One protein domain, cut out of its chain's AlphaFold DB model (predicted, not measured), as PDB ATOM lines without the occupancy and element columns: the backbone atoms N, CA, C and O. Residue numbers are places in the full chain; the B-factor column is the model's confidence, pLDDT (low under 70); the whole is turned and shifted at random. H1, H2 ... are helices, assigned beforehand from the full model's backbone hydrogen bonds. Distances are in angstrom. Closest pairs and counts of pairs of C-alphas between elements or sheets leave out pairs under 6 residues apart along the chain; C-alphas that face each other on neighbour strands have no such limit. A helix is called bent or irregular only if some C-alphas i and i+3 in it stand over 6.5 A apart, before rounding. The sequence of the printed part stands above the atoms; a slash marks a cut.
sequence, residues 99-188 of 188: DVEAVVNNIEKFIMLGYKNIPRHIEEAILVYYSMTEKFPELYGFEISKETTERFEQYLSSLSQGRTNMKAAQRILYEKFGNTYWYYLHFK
ATOM      1  N   ASP A  99      13.159  29.156  51.757       96.75
ATOM      2  CA  ASP A  99      12.409  30.404  51.821       96.75
ATOM      3  C   ASP A  99      11.168  30.322  50.922       96.75
ATOM      4  O   ASP A  99      11.122  30.810  49.789       96.75
ATOM      5  N   VAL A 100      10.149  29.617  51.419       97.12
ATOM      6  CA  VAL A 100       8.872  29.438  50.711       97.12
ATOM      7  C   VAL A 100       8.104  30.746  50.549       97.12
ATOM      8  O   VAL A 100       7.368  30.897  49.577       97.12
ATOM      9  N   GLU A 101       8.304  31.704  51.454       97.44
ATOM     10  CA  GLU A 101       7.696  33.028  51.367       97.44
ATOM     11  C   GLU A 101       8.283  33.814  50.186       97.44
ATOM     12  O   GLU A 101       7.542  34.346  49.357       97.44
ATOM     13  N   ALA A 102       9.610  33.810  50.023       96.88
ATOM     14  CA  ALA A 102      10.245  34.400  48.852       96.88
ATOM     15  C   ALA A 102       9.795  33.725  47.549       96.88
ATOM     16  O   ALA A 102       9.586  34.421  46.555       96.88
ATOM     17  N   VAL A 103       9.581  32.404  47.536       97.69
ATOM     18  CA  VAL A 103       9.036  31.712  46.356       97.69
ATOM     19  C   VAL A 103       7.658  32.266  45.978       97.69
ATOM     20  O   VAL A 103       7.466  32.682  44.831       97.69
ATOM     21  N   VAL A 104       6.710  32.324  46.921       97.50
ATOM     22  CA  VAL A 104       5.342  32.780  46.614       97.50
ATOM     23  C   VAL A 104       5.281  34.270  46.266       97.50
ATOM     24  O   VAL A 104       4.562  34.657  45.347       97.50
ATOM     25  N   ASN A 105       6.130  35.097  46.882       97.19
ATOM     26  CA  ASN A 105       6.249  36.530  46.581       97.19
ATOM     27  C   ASN A 105       6.825  36.824  45.181       97.19
ATOM     28  O   ASN A 105       6.940  37.981  44.771       97.19
ATOM     29  N   ASN A 106       7.229  35.793  44.433       96.81
ATOM     30  CA  ASN A 106       7.759  35.920  43.079       96.81
ATOM     31  C   ASN A 106       6.871  35.260  42.005       96.81
ATOM     32  O   ASN A 106       7.291  35.224  40.848       96.81
ATOM     33  N   ILE A 107       5.651  34.799  42.327       97.06
ATOM     34  CA  ILE A 107       4.766  34.117  41.359       97.06
ATOM     35  C   ILE A 107       4.397  35.019  40.172       97.06
ATOM     36  O   ILE A 107       4.457  34.570  39.030       97.06
ATOM     37  N   GLU A 108       4.115  36.304  40.403       95.88
ATOM     38  CA  GLU A 108       3.784  37.273  39.340       95.88
ATOM     39  C   GLU A 108       4.828  37.291  38.206       95.88
ATOM     40  O   GLU A 108       4.502  37.405  37.021       95.88
ATOM     41  N   LYS A 109       6.108  37.099  38.552       95.56
ATOM     42  CA  LYS A 109       7.217  37.135  37.589       95.56
ATOM     43  C   LYS A 109       7.155  35.997  36.574       95.56
ATOM     44  O   LYS A 109       7.683  36.155  35.475       95.56
ATOM     45  N   PHE A 110       6.484  34.883  36.881       96.31
ATOM     46  CA  PHE A 110       6.252  33.823  35.896       96.31
ATOM     47  C   PHE A 110       5.401  34.332  34.720       96.31
ATOM     48  O   PHE A 110       5.677  33.985  33.573       96.31
ATOM     49  N   ILE A 111       4.435  35.221  34.953       93.38
ATOM     50  CA  ILE A 111       3.644  35.827  33.869       93.38
ATOM     51  C   ILE A 111       4.482  36.821  33.092       93.38
ATOM     52  O   ILE A 111       4.536  36.749  31.866       93.38
ATOM     53  N   MET A 112       5.180  37.712  33.802       92.25
ATOM     54  CA  MET A 112       6.037  38.723  33.179       92.25
ATOM     55  C   MET A 112       7.085  38.097  32.251       92.25
ATOM     56  O   MET A 112       7.408  38.654  31.206       92.25
ATOM     57  N   LEU A 113       7.598  36.920  32.617       94.75
ATOM     58  CA  LEU A 113       8.586  36.181  31.836       94.75
ATOM     59  C   LEU A 113       7.961  35.242  30.792       94.75
ATOM     60  O   LEU A 113       8.693  34.545  30.095       94.75
ATOM     61  N   GLY A 114       6.634  35.193  30.655       95.25
ATOM     62  CA  GLY A 114       5.948  34.395  29.637       95.25
ATOM     63  C   GLY A 114       5.991  32.886  29.896       95.25
ATOM     64  O   GLY A 114       6.213  32.093  28.971       95.25
ATOM     65  N   TYR A 115       5.861  32.462  31.153       96.88
ATOM     66  CA  TYR A 115       5.554  31.071  31.488       96.88
ATOM     67  C   TYR A 115       4.067  30.798  31.265       96.88
ATOM     68  O   TYR A 115       3.222  31.650  31.511       96.88
ATOM     69  N   LYS A 116       3.755  29.590  30.790       95.50
ATOM     70  CA  LYS A 116       2.370  29.143  30.577       95.50
ATOM     71  C   LYS A 116       1.764  28.489  31.817       95.50
ATOM     72  O   LYS A 116       0.552  28.477  31.970       95.50
ATOM     73  N   ASN A 117       2.615  27.944  32.680       95.94
ATOM     74  CA  ASN A 117       2.230  27.218  33.879       95.94
ATOM     75  C   ASN A 117       3.383  27.265  34.887       95.94
ATOM     76  O   ASN A 117       4.550  27.425  34.503       95.94
ATOM     77  N   ILE A 118       3.042  27.132  36.167       96.88
ATOM     78  CA  ILE A 118       4.001  27.104  37.270       96.88
ATOM     79  C   ILE A 118       4.752  25.758  37.229       96.88
ATOM     80  O   ILE A 118       4.124  24.711  37.077       96.88
ATOM     81  N   PRO A 119       6.095  25.730  37.325       97.25
ATOM     82  CA  PRO A 119       6.829  24.471  37.404       97.25
ATOM     83  C   PRO A 119       6.426  23.669  38.643       97.25
ATOM     84  O   PRO A 119       6.300  24.243  39.722       97.25
ATOM     85  N   ARG A 120       6.324  22.337  38.525       97.56
ATOM     86  CA  ARG A 120       5.885  21.441  39.613       97.56
ATOM     87  C   ARG A 120       6.523  21.770  40.962       97.56
ATOM     88  O   ARG A 120       5.825  21.931  41.944       97.56
ATOM     89  N   HIS A 121       7.842  21.925  41.027       97.88
ATOM     90  CA  HIS A 121       8.534  22.199  42.294       97.88
ATOM     91  C   HIS A 121       8.139  23.540  42.940       97.88
ATOM     92  O   HIS A 121       8.154  23.667  44.162       97.88
ATOM     93  N   ILE A 122       7.713  24.515  42.140       98.31
ATOM     94  CA  ILE A 122       7.161  25.782  42.624       98.31
ATOM     95  C   ILE A 122       5.717  25.591  43.099       98.31
ATOM     96  O   ILE A 122       5.367  26.104  44.157       98.31
ATOM     97  N   GLU A 123       4.904  24.793  42.397       98.44
ATOM     98  CA  GLU A 123       3.582  24.372  42.893       98.44
ATOM     99  C   GLU A 123       3.695  23.669  44.258       98.44
ATOM    100  O   GLU A 123       2.957  23.972  45.192       98.44
ATOM    101  N   GLU A 124       4.674  22.772  44.404       98.44
ATOM    102  CA  GLU A 124       4.963  22.074  45.657       98.44
ATOM    103  C   GLU A 124       5.321  23.059  46.787       98.44
ATOM    104  O   GLU A 124       4.854  22.899  47.915       98.44
ATOM    105  N   ALA A 125       6.109  24.101  46.496       98.31
ATOM    106  CA  ALA A 125       6.440  25.155  47.456       98.31
ATOM    107  C   ALA A 125       5.221  25.998  47.862       98.31
ATOM    108  O   ALA A 125       5.087  26.342  49.037       98.31
ATOM    109  N   ILE A 126       4.314  26.281  46.922       98.31
ATOM    110  CA  ILE A 126       3.058  26.995  47.187       98.31
ATOM    111  C   ILE A 126       2.175  26.199  48.153       98.31
ATOM    112  O   ILE A 126       1.665  26.760  49.123       98.31
ATOM    113  N   LEU A 127       2.022  24.890  47.931       98.31
ATOM    114  CA  LEU A 127       1.230  24.033  48.819       98.31
ATOM    115  C   LEU A 127       1.828  23.948  50.226       98.31
ATOM    116  O   LEU A 127       1.092  23.970  51.214       98.31
ATOM    117  N   VAL A 128       3.160  23.915  50.334       97.44
ATOM    118  CA  VAL A 128       3.830  23.983  51.638       97.44
ATOM    119  C   VAL A 128       3.561  25.322  52.321       97.44
ATOM    120  O   VAL A 128       3.135  25.323  53.476       97.44
ATOM    121  N   TYR A 129       3.742  26.444  51.621       98.00
ATOM    122  CA  TYR A 129       3.447  27.774  52.157       98.00
ATOM    123  C   TYR A 129       2.004  27.868  52.674       98.00
ATOM    124  O   TYR A 129       1.774  28.316  53.801       98.00
ATOM    125  N   TYR A 130       1.038  27.371  51.897       97.25
ATOM    126  CA  TYR A 130      -0.364  27.318  52.303       97.25
ATOM    127  C   TYR A 130      -0.560  26.468  53.567       97.25
ATOM    128  O   TYR A 130      -1.200  26.923  54.510       97.25
ATOM    129  N   SER A 131       0.050  25.280  53.640       95.06
ATOM    130  CA  SER A 131      -0.065  24.399  54.813       95.06
ATOM    131  C   SER A 131       0.521  24.991  56.101       95.06
ATOM    132  O   SER A 131       0.106  24.609  57.192       95.06
ATOM    133  N   MET A 132       1.482  25.913  55.984       93.62
ATOM    134  CA  MET A 132       2.140  26.563  57.121       93.62
ATOM    135  C   MET A 132       1.426  27.835  57.584       93.62
ATOM    136  O   MET A 132       1.503  28.183  58.759       93.62
ATOM    137  N   THR A 133       0.793  28.560  56.660       96.44
ATOM    138  CA  THR A 133       0.273  29.914  56.910       96.44
ATOM    139  C   THR A 133      -1.244  30.013  56.850       96.44
ATOM    140  O   THR A 133      -1.789  31.047  57.232       96.44
ATOM    141  N   GLU A 134      -1.912  28.985  56.317       95.25
ATOM    142  CA  GLU A 134      -3.340  28.967  55.974       95.25
ATOM    143  C   GLU A 134      -3.751  30.072  54.980       95.25
ATOM    144  O   GLU A 134      -4.935  30.315  54.745       95.25
ATOM    145  N   LYS A 135      -2.773  30.733  54.346       94.69
ATOM    146  CA  LYS A 135      -2.977  31.792  53.356       94.69
ATOM    147  C   LYS A 135      -2.598  31.273  51.983       94.69
ATOM    148  O   LYS A 135      -1.459  30.875  51.750       94.69
ATOM    149  N   PHE A 136      -3.552  31.280  51.063       94.25
ATOM    150  CA  PHE A 136      -3.281  30.908  49.681       94.25
ATOM    151  C   PHE A 136      -2.758  32.138  48.922       94.25
ATOM    152  O   PHE A 136      -3.419  33.179  48.966       94.25
ATOM    153  N   PRO A 137      -1.574  32.075  48.283       95.00
ATOM    154  CA  PRO A 137      -1.037  33.215  47.553       95.00
ATOM    155  C   PRO A 137      -1.826  33.455  46.264       95.00
ATOM    156  O   PRO A 137      -2.456  32.548  45.719       95.00
ATOM    157  N   GLU A 138      -1.757  34.676  45.744       95.94
ATOM    158  CA  GLU A 138      -2.300  34.958  44.422       95.94
ATOM    159  C   GLU A 138      -1.473  34.246  43.344       95.94
ATOM    160  O   GLU A 138      -0.246  34.349  43.300       95.94
ATOM    161  N   LEU A 139      -2.158  33.497  42.475       95.88
ATOM    162  CA  LEU A 139      -1.533  32.745  41.384       95.88
ATOM    163  C   LEU A 139      -1.576  33.484  40.046       95.88
ATOM    164  O   LEU A 139      -1.082  32.971  39.046       95.88
ATOM    165  N   TYR A 140      -2.167  34.680  40.022       94.75
ATOM    166  CA  TYR A 140      -2.232  35.554  38.853       94.75
ATOM    167  C   TYR A 140      -2.825  34.874  37.597       94.75
ATOM    168  O   TYR A 140      -2.464  35.180  36.466       94.75
ATOM    169  N   GLY A 141      -3.759  33.938  37.780       93.25
ATOM    170  CA  GLY A 141      -4.377  33.183  36.683       93.25
ATOM    171  C   GLY A 141      -3.677  31.866  36.335       93.25
ATOM    172  O   GLY A 141      -4.151  31.151  35.455       93.25
ATOM    173  N   PHE A 142      -2.591  31.508  37.023       96.62
ATOM    174  CA  PHE A 142      -2.117  30.127  37.043       96.62
ATOM    175  C   PHE A 142      -2.963  29.263  37.977       96.62
ATOM    176  O   PHE A 142      -3.601  29.744  38.913       96.62
ATOM    177  N   GLU A 143      -2.889  27.958  37.753       96.31
ATOM    178  CA  GLU A 143      -3.495  26.941  38.599       96.31
ATOM    179  C   GLU A 143      -2.413  25.973  39.074       96.31
ATOM    180  O   GLU A 143      -1.427  25.736  38.373       96.31
ATOM    181  N   ILE A 144      -2.607  25.408  40.266       97.62
ATOM    182  CA  ILE A 144      -1.809  24.273  40.730       97.62
ATOM    183  C   ILE A 144      -2.360  23.020  40.062       97.62
ATOM    184  O   ILE A 144      -3.562  22.751  40.133       97.62
ATOM    185  N   SER A 145      -1.486  22.235  39.437       97.94
ATOM    186  CA  SER A 145      -1.902  20.985  38.816       97.94
ATOM    187  C   SER A 145      -2.553  20.024  39.822       97.94
ATOM    188  O   SER A 145      -2.101  19.851  40.958       97.94
ATOM    189  N   LYS A 146      -3.613  19.334  39.376       97.69
ATOM    190  CA  LYS A 146      -4.316  18.319  40.178       97.69
ATOM    191  C   LYS A 146      -3.363  17.238  40.692       97.69
ATOM    192  O   LYS A 146      -3.476  16.809  41.836       97.69
ATOM    193  N   GLU A 147      -2.402  16.842  39.858       97.44
ATOM    194  CA  GLU A 147      -1.368  15.872  40.219       97.44
ATOM    195  C   GLU A 147      -0.550  16.339  41.431       97.44
ATOM    196  O   GLU A 147      -0.352  15.565  42.368       97.44
ATOM    197  N   THR A 148      -0.093  17.596  41.454       98.19
ATOM    198  CA  THR A 148       0.694  18.119  42.579       98.19
ATOM    199  C   THR A 148      -0.123  18.148  43.870       98.19
ATOM    200  O   THR A 148       0.385  17.724  44.912       98.19
ATOM    201  N   THR A 149      -1.393  18.555  43.807       97.69
ATOM    202  CA  THR A 149      -2.311  18.528  44.959       97.69
ATOM    203  C   THR A 149      -2.513  17.106  45.489       97.69
ATOM    204  O   THR A 149      -2.299  16.856  46.674       97.69
ATOM    205  N   GLU A 150      -2.826  16.142  44.616       97.94
ATOM    206  CA  GLU A 150      -3.014  14.736  45.001       97.94
ATOM    207  C   GLU A 150      -1.737  14.135  45.613       97.94
ATOM    208  O   GLU A 150      -1.787  13.419  46.617       97.94
ATOM    209  N   ARG A 151      -0.562  14.442  45.045       97.50
ATOM    210  CA  ARG A 151       0.730  14.004  45.596       97.50
ATOM    211  C   ARG A 151       0.998  14.610  46.972       97.50
ATOM    212  O   ARG A 151       1.559  13.919  47.825       97.50
ATOM    213  N   PHE A 152       0.609  15.863  47.201       97.56
ATOM    214  CA  PHE A 152       0.771  16.522  48.494       97.56
ATOM    215  C   PHE A 152      -0.128  15.899  49.569       97.56
ATOM    216  O   PHE A 152       0.350  15.568  50.654       97.56
ATOM    217  N   GLU A 153      -1.395  15.628  49.254       96.50
ATOM    218  CA  GLU A 153      -2.322  14.938  50.162       96.50
ATOM    219  C   GLU A 153      -1.819  13.536  50.541       96.50
ATOM    220  O   GLU A 153      -1.787  13.164  51.719       96.50
ATOM    221  N   GLN A 154      -1.346  12.768  49.553       95.25
ATOM    222  CA  GLN A 154      -0.752  11.448  49.787       95.25
ATOM    223  C   GLN A 154       0.502  11.531  50.667       95.25
ATOM    224  O   GLN A 154       0.724  10.656  51.514       95.25
ATOM    225  N   TYR A 155       1.316  12.574  50.482       95.12
ATOM    226  CA  TYR A 155       2.496  12.819  51.301       95.12
ATOM    227  C   TYR A 155       2.120  13.103  52.756       95.12
ATOM    228  O   TYR A 155       2.653  12.451  53.654       95.12
ATOM    229  N   LEU A 156       1.169  14.010  53.000       92.75
ATOM    230  CA  LEU A 156       0.707  14.344  54.350       92.75
ATOM    231  C   LEU A 156       0.090  13.132  55.063       92.75
ATOM    232  O   LEU A 156       0.412  12.872  56.226       92.75
ATOM    233  N   SER A 157      -0.724  12.340  54.356       91.75
ATOM    234  CA  SER A 157      -1.283  11.086  54.876       91.75
ATOM    235  C   SER A 157      -0.178  10.104  55.278       91.75
ATOM    236  O   SER A 157      -0.140   9.642  56.421       91.75
ATOM    237  N   SER A 158       0.792   9.863  54.392       89.75
ATOM    238  CA  SER A 158       1.928   8.967  54.658       89.75
ATOM    239  C   SER A 158       2.802   9.462  55.821       89.75
ATOM    240  O   SER A 158       3.231   8.673  56.665       89.75
ATOM    241  N   LEU A 159       3.034  10.775  55.910       88.38
ATOM    242  CA  LEU A 159       3.805  11.399  56.985       88.38
ATOM    243  C   LEU A 159       3.101  11.260  58.344       88.38
ATOM    244  O   LEU A 159       3.755  10.990  59.349       88.38
ATOM    245  N   SER A 160       1.772  11.402  58.382       86.31
ATOM    246  CA  SER A 160       0.977  11.244  59.607       86.31
ATOM    247  C   SER A 160       1.001   9.813  60.160       86.31
ATOM    248  O   SER A 160       1.172   9.630  61.365       86.31
ATOM    249  N   GLN A 161       0.926   8.804  59.284       82.75
ATOM    250  CA  GLN A 161       1.000   7.384  59.650       82.75
ATOM    251  C   GLN A 161       2.392   7.002  60.176       82.75
ATOM    252  O   GLN A 161       2.531   6.149  61.049       82.75
ATOM    253  N   GLY A 162       3.432   7.666  59.665       75.88
ATOM    254  CA  GLY A 162       4.826   7.436  60.028       75.88
ATOM    255  C   GLY A 162       5.297   8.088  61.335       75.88
ATOM    256  O   GLY A 162       6.448   7.876  61.722       75.88
ATOM    257  N   ARG A 163       4.450   8.863  62.033       71.50
ATOM    258  CA  ARG A 163       4.843   9.663  63.217       71.50
ATOM    259  C   ARG A 163       5.463   8.838  64.348       71.50
ATOM    260  O   ARG A 163       6.337   9.335  65.053       71.50
ATOM    261  N   THR A 164       5.054   7.583  64.502       73.31
ATOM    262  CA  THR A 164       5.537   6.678  65.557       73.31
ATOM    263  C   THR A 164       6.942   6.128  65.278       73.31
ATOM    264  O   THR A 164       7.632   5.715  66.207       73.31
ATOM    265  N   ASN A 165       7.396   6.122  64.015       80.69
ATOM    266  CA  ASN A 165       8.738   5.684  63.618       80.69
ATOM    267  C   ASN A 165       9.259   6.492  62.415       80.69
ATOM    268  O   ASN A 165       9.234   6.037  61.269       80.69
ATOM    269  N   MET A 166       9.794   7.682  62.701       77.62
ATOM    270  CA  MET A 166      10.295   8.624  61.691       77.62
ATOM    271  C   MET A 166      11.378   8.040  60.768       77.62
ATOM    272  O   MET A 166      11.419   8.388  59.591       77.62
ATOM    273  N   LYS A 167      12.241   7.132  61.251       81.06
ATOM    274  CA  LYS A 167      13.302   6.531  60.418       81.06
ATOM    275  C   LYS A 167      12.738   5.564  59.376       81.06
ATOM    276  O   LYS A 167      13.161   5.591  58.222       81.06
ATOM    277  N   ALA A 168      11.777   4.725  59.765       79.81
ATOM    278  CA  ALA A 168      11.083   3.847  58.823       79.81
ATOM    279  C   ALA A 168      10.218   4.662  57.847       79.81
ATOM    280  O   ALA A 168      10.238   4.405  56.643       79.81
ATOM    281  N   ALA A 169       9.540   5.696  58.354       80.75
ATOM    282  CA  ALA A 169       8.743   6.613  57.550       80.75
ATOM    283  C   ALA A 169       9.587   7.340  56.496       80.75
ATOM    284  O   ALA A 169       9.186   7.398  55.341       80.75
ATOM    285  N   GLN A 170      10.783   7.823  56.850       88.25
ATOM    286  CA  GLN A 170      11.680   8.502  55.913       88.25
ATOM    287  C   GLN A 170      12.043   7.616  54.714       88.25
ATOM    288  O   GLN A 170      12.006   8.089  53.581       88.25
ATOM    289  N   ARG A 171      12.348   6.328  54.934       85.94
ATOM    290  CA  ARG A 171      12.672   5.389  53.844       85.94
ATOM    291  C   ARG A 171      11.483   5.179  52.903       85.94
ATOM    292  O   ARG A 171      11.653   5.251  51.692       85.94
ATOM    293  N   ILE A 172      10.290   4.975  53.460       85.69
ATOM    294  CA  ILE A 172       9.053   4.773  52.687       85.69
ATOM    295  C   ILE A 172       8.680   6.048  51.914       85.69
ATOM    296  O   ILE A 172       8.299   5.992  50.746       85.69
ATOM    297  N   LEU A 173       8.814   7.213  52.552       91.56
ATOM    298  CA  LEU A 173       8.546   8.506  51.929       91.56
ATOM    299  C   LEU A 173       9.549   8.814  50.817       91.56
ATOM    300  O   LEU A 173       9.151   9.359  49.793       91.56
ATOM    301  N   TYR A 174      10.820   8.437  50.976       93.88
ATOM    302  CA  TYR A 174      11.839   8.645  49.948       93.88
ATOM    303  C   TYR A 174      11.504   7.922  48.640       93.88
ATOM    304  O   TYR A 174      11.643   8.506  47.569       93.88
ATOM    305  N   GLU A 175      11.008   6.685  48.711       91.75
ATOM    306  CA  GLU A 175      10.679   5.891  47.519       91.75
ATOM    307  C   GLU A 175       9.597   6.550  46.646       91.75
ATOM    308  O   GLU A 175       9.654   6.460  45.422       91.75
ATOM    309  N   LYS A 176       8.630   7.248  47.256       92.00
ATOM    310  CA  LYS A 176       7.497   7.872  46.541       92.00
ATOM    311  C   LYS A 176       7.646   9.378  46.312       92.00
ATOM    312  O   LYS A 176       7.134   9.918  45.326       92.00
ATOM    313  N   PHE A 177       8.320  10.058  47.235       96.31
ATOM    314  CA  PHE A 177       8.369  11.515  47.329       96.31
ATOM    315  C   PHE A 177       9.795  12.059  47.416       96.31
ATOM    316  O   PHE A 177       9.970  13.259  47.548       96.31
ATOM    317  N   GLY A 178      10.834  11.229  47.292       95.38
ATOM    318  CA  GLY A 178      12.227  11.685  47.357       95.38
ATOM    319  C   GLY A 178      12.603  12.722  46.293       95.38
ATOM    320  O   GLY A 178      13.620  13.397  46.431       95.38
ATOM    321  N   ASN A 179      11.781  12.860  45.251       96.44
ATOM    322  CA  ASN A 179      11.920  13.849  44.193       96.44
ATOM    323  C   ASN A 179      11.070  15.114  44.394       96.44
ATOM    324  O   ASN A 179      10.998  15.898  43.458       96.44
ATOM    325  N   THR A 180      10.402  15.308  45.534       97.69
ATOM    326  CA  THR A 180       9.557  16.485  45.786       97.69
ATOM    327  C   THR A 180      10.237  17.483  46.716       97.69
ATOM    328  O   THR A 180      11.084  17.146  47.550       97.69
ATOM    329  N   TYR A 181       9.815  18.735  46.615       97.69
ATOM    330  CA  TYR A 181      10.325  19.816  47.436       97.69
ATOM    331  C   TYR A 181       9.925  19.677  48.909       97.69
ATOM    332  O   TYR A 181      10.759  19.869  49.789       97.69
ATOM    333  N   TRP A 182       8.698  19.251  49.219       95.69
ATOM    334  CA  TRP A 182       8.289  19.012  50.612       95.69
ATOM    335  C   TRP A 182       9.061  17.871  51.292       95.69
ATOM    336  O   TRP A 182       9.224  17.887  52.513       95.69
ATOM    337  N   TYR A 183       9.572  16.890  50.535       95.56
ATOM    338  CA  TYR A 183      10.484  15.887  51.091       95.56
ATOM    339  C   TYR A 183      11.847  16.508  51.408       95.56
ATOM    340  O   TYR A 183      12.377  16.292  52.498       95.56
ATOM    341  N   TYR A 184      12.393  17.312  50.486       96.12
ATOM    342  CA  TYR A 184      13.613  18.088  50.729       96.12
ATOM    343  C   TYR A 184      13.471  18.959  51.984       96.12
ATOM    344  O   TYR A 184      14.298  18.868  52.884       96.12
ATOM    345  N   LEU A 185      12.378  19.713  52.113       94.12
ATOM    346  CA  LEU A 185      12.132  20.573  53.269       94.12
ATOM    347  C   LEU A 185      12.140  19.823  54.604       94.12
ATOM    348  O   LEU A 185      12.714  20.327  55.571       94.12
ATOM    349  N   HIS A 186      11.523  18.640  54.660       90.38
ATOM    350  CA  HIS A 186      11.399  17.869  55.898       90.38
ATOM    351  C   HIS A 186      12.650  17.054  56.260       90.38
ATOM    352  O   HIS A 186      12.884  16.822  57.444       90.38
ATOM    353  N   PHE A 187      13.438  16.595  55.281       90.62
ATOM    354  CA  PHE A 187      14.468  15.569  55.517       90.62
ATOM    355  C   PHE A 187      15.882  15.915  55.035       90.62
ATOM    356  O   PHE A 187      16.787  15.088  55.194       90.62
ATOM    357  N   LYS A 188      16.089  17.080  54.422       85.62
ATOM    358  CA  LYS A 188      17.397  17.572  53.970       85.62
ATOM    359  C   LYS A 188      17.666  18.943  54.547       85.62
ATOM    360  O   LYS A 188      18.825  19.187  54.925       85.62
TER     361      LYS A 188
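What this domain is: This is residues 99 to 188 of the 188 residues of an uncharacterized protein of Bacteroidales bacterium (UniProt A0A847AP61). H4, the longest helix, and H5 form a hairpin that makes one end of the domain; H3 sits in the middle, with H1 and H6 packed on it, and H2 at the other end. The printed part has 90 residues, 62 of them in six named helices in order H1 to H6, with no named strand; its class is all helix, and it is compact, with a radius of gyration of the C-alphas of 14.0 A and spans of 45 by 22 by 21 A.

How they stand to each other: Start at H4, residues 146 to 164: residues 155 to 163 alone touch H5, residues 166 to 177, in a hairpin, C-alphas of Gly 162 and Ala 169 closest at 4.7 A. Its residues 148 to 152 alone touch the hub H3, residues 120 to 133, at a steep tilt of 55 degrees, C-alphas of Glu 124 and Thr 148 closest at 6.6 A. H6, residues 181 to 187, touches H3, C-alphas of His 121 and Tyr 181 closest at 5.9 A. H1, residues 100 to 104, touches H3, C-alphas of Val 100 and Tyr 129 closest at 5.9 A. H2, residues 108 to 112, touches no helix. Every O i to N i+4 pair is within hydrogen-bond range in H1, H2, H3 and H6; in H4 14 of 15, in H5 7 of 8.

Where its parts are: Find C-alpha 146 at (-4.316, 18.319, 40.178); H4 runs 29.6 A, irregular where C-alphas 161 and 164 are 7.5 A apart. H3 spans 20.1 A; H6 ends at C-alpha 187, (14.468, 15.569, 55.517).

The domain as a whole: The printed part has no cut; the link from H3 to H4 is long, and no printed residue is under 70 in pLDDT.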